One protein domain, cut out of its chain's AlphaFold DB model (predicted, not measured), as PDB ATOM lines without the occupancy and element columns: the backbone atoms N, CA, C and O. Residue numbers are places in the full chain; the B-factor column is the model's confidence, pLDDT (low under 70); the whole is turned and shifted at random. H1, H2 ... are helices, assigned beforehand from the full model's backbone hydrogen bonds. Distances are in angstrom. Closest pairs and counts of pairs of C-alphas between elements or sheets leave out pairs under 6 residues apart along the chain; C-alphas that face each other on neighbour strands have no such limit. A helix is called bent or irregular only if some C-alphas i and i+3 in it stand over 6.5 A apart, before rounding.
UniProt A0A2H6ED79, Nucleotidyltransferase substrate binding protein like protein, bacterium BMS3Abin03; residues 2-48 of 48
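Overview. This is residues 2 to 48 of the 48 residues of the protein "Nucleotidyltransferase substrate binding protein like protein" of bacterium BMS3Abin03 (UniProt A0A2H6ED79). One long bent helix, H2, makes the length of the model, and a short helix, H1, folds back over its first arm, H2a, as a helical hairpin. The second arm, H2b, runs on from the bend away from this hairpin, and residues 35 to 48 stick out with nothing packed on them. The printed part has 47 residues with two named helices, H1 then H2, and no named strand; its class is all helix. The whole is only just loose, close to extended, with a radius of gyration of the C-alphas of 14.2 A and spans of 45 by 18 by 13 A.

Arrangement. H2, residues 16 to 46, was assigned as one helix by its hydrogen bonds but is bent: C-alphas 28 and 31 are 7.2 A apart. Its arms, H2a of residues 16 to 28 and H2b of residues 31 to 46, stand at a steep tilt of 45 degrees. H1, residues 2 to 12, touches H2a with 7 pairs of C-alphas within 8 A, and H2a touches H1 with residues 18 to 22 alone. Their closest C-alphas are those of Ser 6 and Ile 22, 5.9 A apart. H1 and H2a form a helical hairpin, running opposite ways at a shallow tilt of 31 degrees. H1 and H2b are apart. Every O i to N i+4 pair is within hydrogen-bond range in H2a and H2b, and 5 of 7 are in H1.

Along the chain. H2a measures 18.0 A from C-alpha 16 at (-8.690, -53.911, -34.270) to C-alpha 28. H2b measures 22.3 A and ends with C-alpha 46 at (21.010, -26.293, -23.770). H1 begins with C-alpha 2 at (1.562, -49.440, -19.892) and measures 15.1 A. It is neither bent nor irregular, but only just: C-alphas 8 and 11 are 6.4 A apart.

Size, cuts and confidence. The two C-alphas farthest apart are those of Asn 15 and Ala 48, 45.3 A. Without residues 35 to 48, which stand free, the body spans 26 by 15 by 10 A. The printed part has no cut, and the link from H1 to H2, 3 residues, is tight. The mean pLDDT of the printed part is 96.3, and residue 48, the chain's last, is under 70.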
ATOM      1  N   ASP A   2       2.532 -49.182 -18.830       93.62
ATOM      2  CA  ASP A   2       1.562 -49.440 -19.892       93.62
ATOM      3  C   ASP A   2       2.122 -49.157 -21.283       93.62
ATOM      4  O   ASP A   2       1.908 -49.958 -22.179       93.62
ATOM      5  N   MET A   3       2.982 -48.141 -21.445       95.38
ATOM      6  CA  MET A   3       3.691 -47.901 -22.713       95.38
ATOM      7  C   MET A   3       4.513 -49.112 -23.180       95.38
ATOM      8  O   MET A   3       4.536 -49.434 -24.364       95.38
ATOM      9  N   ILE A   4       5.192 -49.796 -22.251       96.38
ATOM     10  CA  ILE A   4       6.005 -50.978 -22.572       96.38
ATOM     11  C   ILE A   4       5.104 -52.159 -22.928       96.38
ATOM     12  O   ILE A   4       5.411 -52.898 -23.861       96.38
ATOM     13  N   LYS A   5       3.970 -52.304 -22.234       96.56
ATOM     14  CA  LYS A   5       2.952 -53.302 -22.567       96.56
ATOM     15  C   LYS A   5       2.361 -53.045 -23.959       96.56
ATOM     16  O   LYS A   5       2.470 -53.920 -24.807       96.56
ATOM     17  N   SER A   6       1.876 -51.833 -24.241       97.38
ATOM     18  CA  SER A   6       1.368 -51.429 -25.562       97.38
ATOM     19  C   SER A   6       2.390 -51.666 -26.680       97.38
ATOM     20  O   SER A   6       2.024 -52.030 -27.790       97.38
ATOM     21  N   ARG A   7       3.687 -51.503 -26.395       96.44
ATOM     22  CA  ARG A   7       4.769 -51.790 -27.347       96.44
ATOM     23  C   ARG A   7       4.988 -53.285 -27.590       96.44
ATOM     24  O   ARG A   7       5.399 -53.658 -28.681       96.44
ATOM     25  N   ASN A   8       4.745 -54.146 -26.607       97.12
ATOM     26  CA  ASN A   8       4.735 -55.594 -26.838       97.12
ATOM     27  C   ASN A   8       3.482 -55.995 -27.637       97.12
ATOM     28  O   ASN A   8       3.573 -56.757 -28.605       97.12
ATOM     29  N   ASP A   9       2.344 -55.389 -27.295       97.06
ATOM     30  CA  ASP A   9       1.046 -55.646 -27.919       97.06
ATOM     31  C   ASP A   9       0.927 -55.054 -29.333       97.06
ATOM     32  O   ASP A   9       0.038 -55.435 -30.090       97.06
ATOM     33  N   SER A  10       1.862 -54.201 -29.769       96.19
ATOM     34  CA  SER A  10       1.855 -53.656 -31.133       96.19
ATOM     35  C   SER A  10       1.992 -54.745 -32.207       96.19
ATOM     36  O   SER A  10       1.553 -54.557 -33.340       96.19
ATOM     37  N   SER A  11       2.576 -55.898 -31.857       97.12
ATOM     38  CA  SER A  11       2.618 -57.094 -32.712       97.12
ATOM     39  C   SER A  11       1.251 -57.777 -32.889       97.12
ATOM     40  O   SER A  11       1.068 -58.535 -33.840       97.12
ATOM     41  N   HIS A  12       0.282 -57.464 -32.023       96.19
ATOM     42  CA  HIS A  12      -1.090 -57.973 -32.026       96.19
ATOM     43  C   HIS A  12      -2.106 -57.000 -32.654       96.19
ATOM     44  O   HIS A  12      -3.307 -57.246 -32.603       96.19
ATOM     45  N   THR A  13      -1.649 -55.928 -33.311       97.00
ATOM     46  CA  THR A  13      -2.499 -54.883 -33.932       97.00
ATOM     47  C   THR A  13      -3.303 -55.339 -35.152       97.00
ATOM     48  O   THR A  13      -4.086 -54.567 -35.695       97.00
ATOM     49  N   TYR A  14      -3.167 -56.603 -35.571       95.38
ATOM     50  CA  TYR A  14      -4.143 -57.236 -36.465       95.38
ATOM     51  C   TYR A  14      -5.521 -57.385 -35.798       95.38
ATOM     52  O   TYR A  14      -6.523 -57.519 -36.496       95.38
ATOM     53  N   ASN A  15      -5.576 -57.386 -34.461       97.75
ATOM     54  CA  ASN A  15      -6.808 -57.213 -33.710       97.75
ATOM     55  C   ASN A  15      -7.119 -55.709 -33.624       97.75
ATOM     56  O   ASN A  15      -6.359 -54.944 -33.029       97.75
ATOM     57  N   GLU A  16      -8.243 -55.305 -34.218       98.06
ATOM     58  CA  GLU A  16      -8.690 -53.911 -34.270       98.06
ATOM     59  C   GLU A  16      -8.937 -53.310 -32.878       98.06
ATOM     60  O   GLU A  16      -8.593 -52.155 -32.646       98.06
ATOM     61  N   GLU A  17      -9.455 -54.090 -31.927       98.12
ATOM     62  CA  GLU A  17      -9.645 -53.656 -30.538       98.12
ATOM     63  C   GLU A  17      -8.298 -53.295 -29.903       98.12
ATOM     64  O   GLU A  17      -8.120 -52.182 -29.414       98.12
ATOM     65  N   THR A  18      -7.304 -54.180 -30.027       97.44
ATOM     66  CA  THR A  18      -5.941 -53.924 -29.537       97.44
ATOM     67  C   THR A  18      -5.313 -52.704 -30.214       97.44
ATOM     68  O   THR A  18      -4.640 -51.904 -29.561       97.44
ATOM     69  N   ALA A  19      -5.526 -52.527 -31.520       98.12
ATOM     70  CA  ALA A  19      -5.032 -51.358 -32.239       98.12
ATOM     71  C   ALA A  19      -5.670 -50.055 -31.730       98.12
ATOM     72  O   ALA A  19      -4.952 -49.077 -31.501       98.12
ATOM     73  N   ASN A  20      -6.986 -50.052 -31.509       98.50
ATOM     74  CA  ASN A  20      -7.726 -48.896 -31.009       98.50
ATOM     75  C   ASN A  20      -7.310 -48.532 -29.580       98.50
ATOM     76  O   ASN A  20      -7.012 -47.368 -29.321       98.50
ATOM     77  N   GLU A  21      -7.181 -49.511 -28.682       98.06
ATOM     78  CA  GLU A  21      -6.709 -49.283 -27.308       98.06
ATOM     79  C   GLU A  21      -5.314 -48.641 -27.277       98.06
ATOM     80  O   GLU A  21      -5.063 -47.685 -26.537       98.06
ATOM     81  N   ILE A  22      -4.389 -49.135 -28.109       98.00
ATOM     82  CA  ILE A  22      -3.039 -48.571 -28.216       98.00
ATOM     83  C   ILE A  22      -3.096 -47.145 -28.780       98.00
ATOM     84  O   ILE A  22      -2.401 -46.263 -28.269       98.00
ATOM     85  N   ALA A  23      -3.914 -46.897 -29.806       98.25
ATOM     86  CA  ALA A  23      -4.062 -45.575 -30.408       98.25
ATOM     87  C   ALA A  23      -4.631 -44.552 -29.412       98.25
ATOM     88  O   ALA A  23      -4.073 -43.463 -29.264       98.25
ATOM     89  N   GLU A  24      -5.680 -44.912 -28.673       98.44
ATOM     90  CA  GLU A  24      -6.250 -44.070 -27.618       98.44
ATOM     91  C   GLU A  24      -5.228 -43.776 -26.520       98.44
ATOM     92  O   GLU A  24      -5.109 -42.630 -26.078       98.44
ATOM     93  N   ALA A  25      -4.441 -44.773 -26.109       98.25
ATOM     94  CA  ALA A  25      -3.409 -44.581 -25.099       98.25
ATOM     95  C   ALA A  25      -2.297 -43.627 -25.576       98.25
ATOM     96  O   ALA A  25      -1.826 -42.777 -24.810       98.25
ATOM     97  N   ILE A  26      -1.911 -43.718 -26.853       98.00
ATOM     98  CA  ILE A  26      -0.934 -42.812 -27.470       98.00
ATOM     99  C   ILE A  26      -1.450 -41.374 -27.471       98.00
ATOM    100  O   ILE A  26      -0.739 -40.476 -27.010       98.00
ATOM    101  N   LEU A  27      -2.666 -41.168 -27.978       98.00
ATOM    102  CA  LEU A  27      -3.251 -39.842 -28.168       98.00
ATOM    103  C   LEU A  27      -3.534 -39.143 -26.838       98.00
ATOM    104  O   LEU A  27      -3.251 -37.956 -26.700       98.00
ATOM    105  N   ASN A  28      -4.055 -39.879 -25.856       98.00
ATOM    106  CA  ASN A  28      -4.511 -39.284 -24.601       98.00
ATOM    107  C   ASN A  28      -3.419 -39.194 -23.532       98.00
ATOM    108  O   ASN A  28      -3.503 -38.334 -22.656       98.00
ATOM    109  N   TYR A  29      -2.396 -40.056 -23.582       97.19
ATOM    110  CA  TYR A  29      -1.398 -40.133 -22.512       97.19
ATOM    111  C   TYR A  29       0.035 -40.086 -23.031       97.19
ATOM    112  O   TYR A  29       0.827 -39.255 -22.583       97.19
ATOM    113  N   TYR A  30       0.409 -40.970 -23.960       97.62
ATOM    114  CA  TYR A  30       1.833 -41.197 -24.215       97.62
ATOM    115  C   TYR A  30       2.500 -40.017 -24.914       97.62
ATOM    116  O   TYR A  30       3.626 -39.671 -24.564       97.62
ATOM    117  N   TYR A  31       1.804 -39.364 -25.847       97.81
ATOM    118  CA  TYR A  31       2.331 -38.184 -26.531       97.81
ATOM    119  C   TYR A  31       2.720 -37.069 -25.548       97.81
ATOM    120  O   TYR A  31       3.844 -36.573 -25.602       97.81
ATOM    121  N   ALA A  32       1.834 -36.733 -24.605       97.75
ATOM    122  CA  ALA A  32       2.086 -35.681 -23.622       97.75
ATOM    123  C   ALA A  32       3.291 -36.004 -22.718       97.75
ATOM    124  O   ALA A  32       4.098 -35.128 -22.406       97.75
ATOM    125  N   GLU A  33       3.457 -37.265 -22.317       98.00
ATOM    126  CA  GLU A  33       4.615 -37.688 -21.519       98.00
ATOM    127  C   GLU A  33       5.926 -37.649 -22.324       98.00
ATOM    128  O   GLU A  33       6.960 -37.220 -21.803       98.00
ATOM    129  N   PHE A  34       5.895 -38.019 -23.608       97.62
ATOM    130  CA  PHE A  34       7.061 -37.880 -24.484       97.62
ATOM    131  C   PHE A  34       7.425 -36.419 -24.743       97.62
ATOM    132  O   PHE A  34       8.613 -36.098 -24.767       97.62
ATOM    133  N   GLU A  35       6.447 -35.524 -24.877       98.44
ATOM    134  CA  GLU A  35       6.696 -34.087 -25.006       98.44
ATOM    135  C   GLU A  35       7.390 -33.528 -23.752       98.44
ATOM    136  O   GLU A  35       8.410 -32.842 -23.858       98.44
ATOM    137  N   LYS A  36       6.915 -33.887 -22.551       98.38
ATOM    138  CA  LYS A  36       7.573 -33.514 -21.284       98.38
ATOM    139  C   LYS A  36       9.018 -34.004 -21.231       98.38
ATOM    140  O   LYS A  36       9.916 -33.236 -20.874       98.38
ATOM    141  N   LEU A  37       9.253 -35.264 -21.600       98.00
ATOM    142  CA  LEU A  37      10.596 -35.840 -21.642       98.00
ATOM    143  C   LEU A  37      11.487 -35.105 -22.649       98.00
ATOM    144  O   LEU A  37      12.610 -34.727 -22.313       98.00
ATOM    145  N   PHE A  38      10.990 -34.866 -23.862       98.31
ATOM    146  CA  PHE A  38      11.712 -34.157 -24.914       98.31
ATOM    147  C   PHE A  38      12.107 -32.744 -24.477       98.31
ATOM    148  O   PHE A  38      13.270 -32.355 -24.614       98.31
ATOM    149  N   ASN A  39      11.171 -32.000 -23.885       98.31
ATOM    150  CA  ASN A  39      11.425 -30.669 -23.347       98.31
ATOM    151  C   ASN A  39      12.502 -30.713 -22.263       98.31
ATOM    152  O   ASN A  39      13.429 -29.902 -22.284       98.31
ATOM    153  N   LYS A  40      12.446 -31.702 -21.362       98.12
ATOM    154  CA  LYS A  40      13.452 -31.846 -20.307       98.12
ATOM    155  C   LYS A  40      14.845 -32.135 -20.863       98.12
ATOM    156  O   LYS A  40      15.822 -31.530 -20.425       98.12
ATOM    157  N   LEU A  41      14.951 -33.050 -21.822       98.25
ATOM    158  CA  LEU A  41      16.229 -33.393 -22.447       98.25
ATOM    159  C   LEU A  41      16.793 -32.221 -23.260       98.25
ATOM    160  O   LEU A  41      17.999 -31.987 -23.239       98.25
ATOM    161  N   THR A  42      15.928 -31.451 -23.918       98.00
ATOM    162  CA  THR A  42      16.316 -30.239 -24.652       98.00
ATOM    163  C   THR A  42      16.832 -29.156 -23.707       98.00
ATOM    164  O   THR A  42      17.883 -28.569 -23.964       98.00
ATOM    165  N   GLU A  43      16.154 -28.940 -22.576       97.81
ATOM    166  CA  GLU A  43      16.609 -28.039 -21.516       97.81
ATOM    167  C   GLU A  43      18.005 -28.441 -21.018       97.81
ATOM    168  O   GLU A  43      18.908 -27.607 -20.972       97.81
ATOM    169  N   LEU A  44      18.210 -29.723 -20.697       97.88
ATOM    170  CA  LEU A  44      19.502 -30.237 -20.233       97.88
ATOM    171  C   LEU A  44      20.602 -30.073 -21.283       97.88
ATOM    172  O   LEU A  44      21.702 -29.652 -20.941       97.88
ATOM    173  N   LYS A  45      20.298 -30.340 -22.559       96.94
ATOM    174  CA  LYS A  45      21.235 -30.140 -23.670       96.94
ATOM    175  C   LYS A  45      21.649 -28.676 -23.816       96.94
ATOM    176  O   LYS A  45      22.808 -28.415 -24.089       96.94
ATOM    177  N   SER A  46      20.720 -27.733 -23.652       93.00
ATOM    178  CA  SER A  46      21.010 -26.293 -23.770       93.00
ATOM    179  C   SER A  46      21.841 -25.722 -22.614       93.00
ATOM    180  O   SER A  46      22.361 -24.616 -22.727       93.00
ATOM    181  N   LYS A  47      21.938 -26.458 -21.501       80.19
ATOM    182  CA  LYS A  47      22.691 -26.087 -20.294       80.19
ATOM    183  C   LYS A  47      24.087 -26.724 -20.223       80.19
ATOM    184  O   LYS A  47      24.801 -26.448 -19.259       80.19
ATOM    185  N   ALA A  48      24.433 -27.582 -21.182       61.44
ATOM    186  CA  ALA A  48      25.733 -28.241 -21.320       61.44
ATOM    187  C   ALA A  48      26.605 -27.500 -22.340       61.44
ATOM    188  O   ALA A  48      27.831 -27.438 -22.105       61.44
TER     189      ALA A  48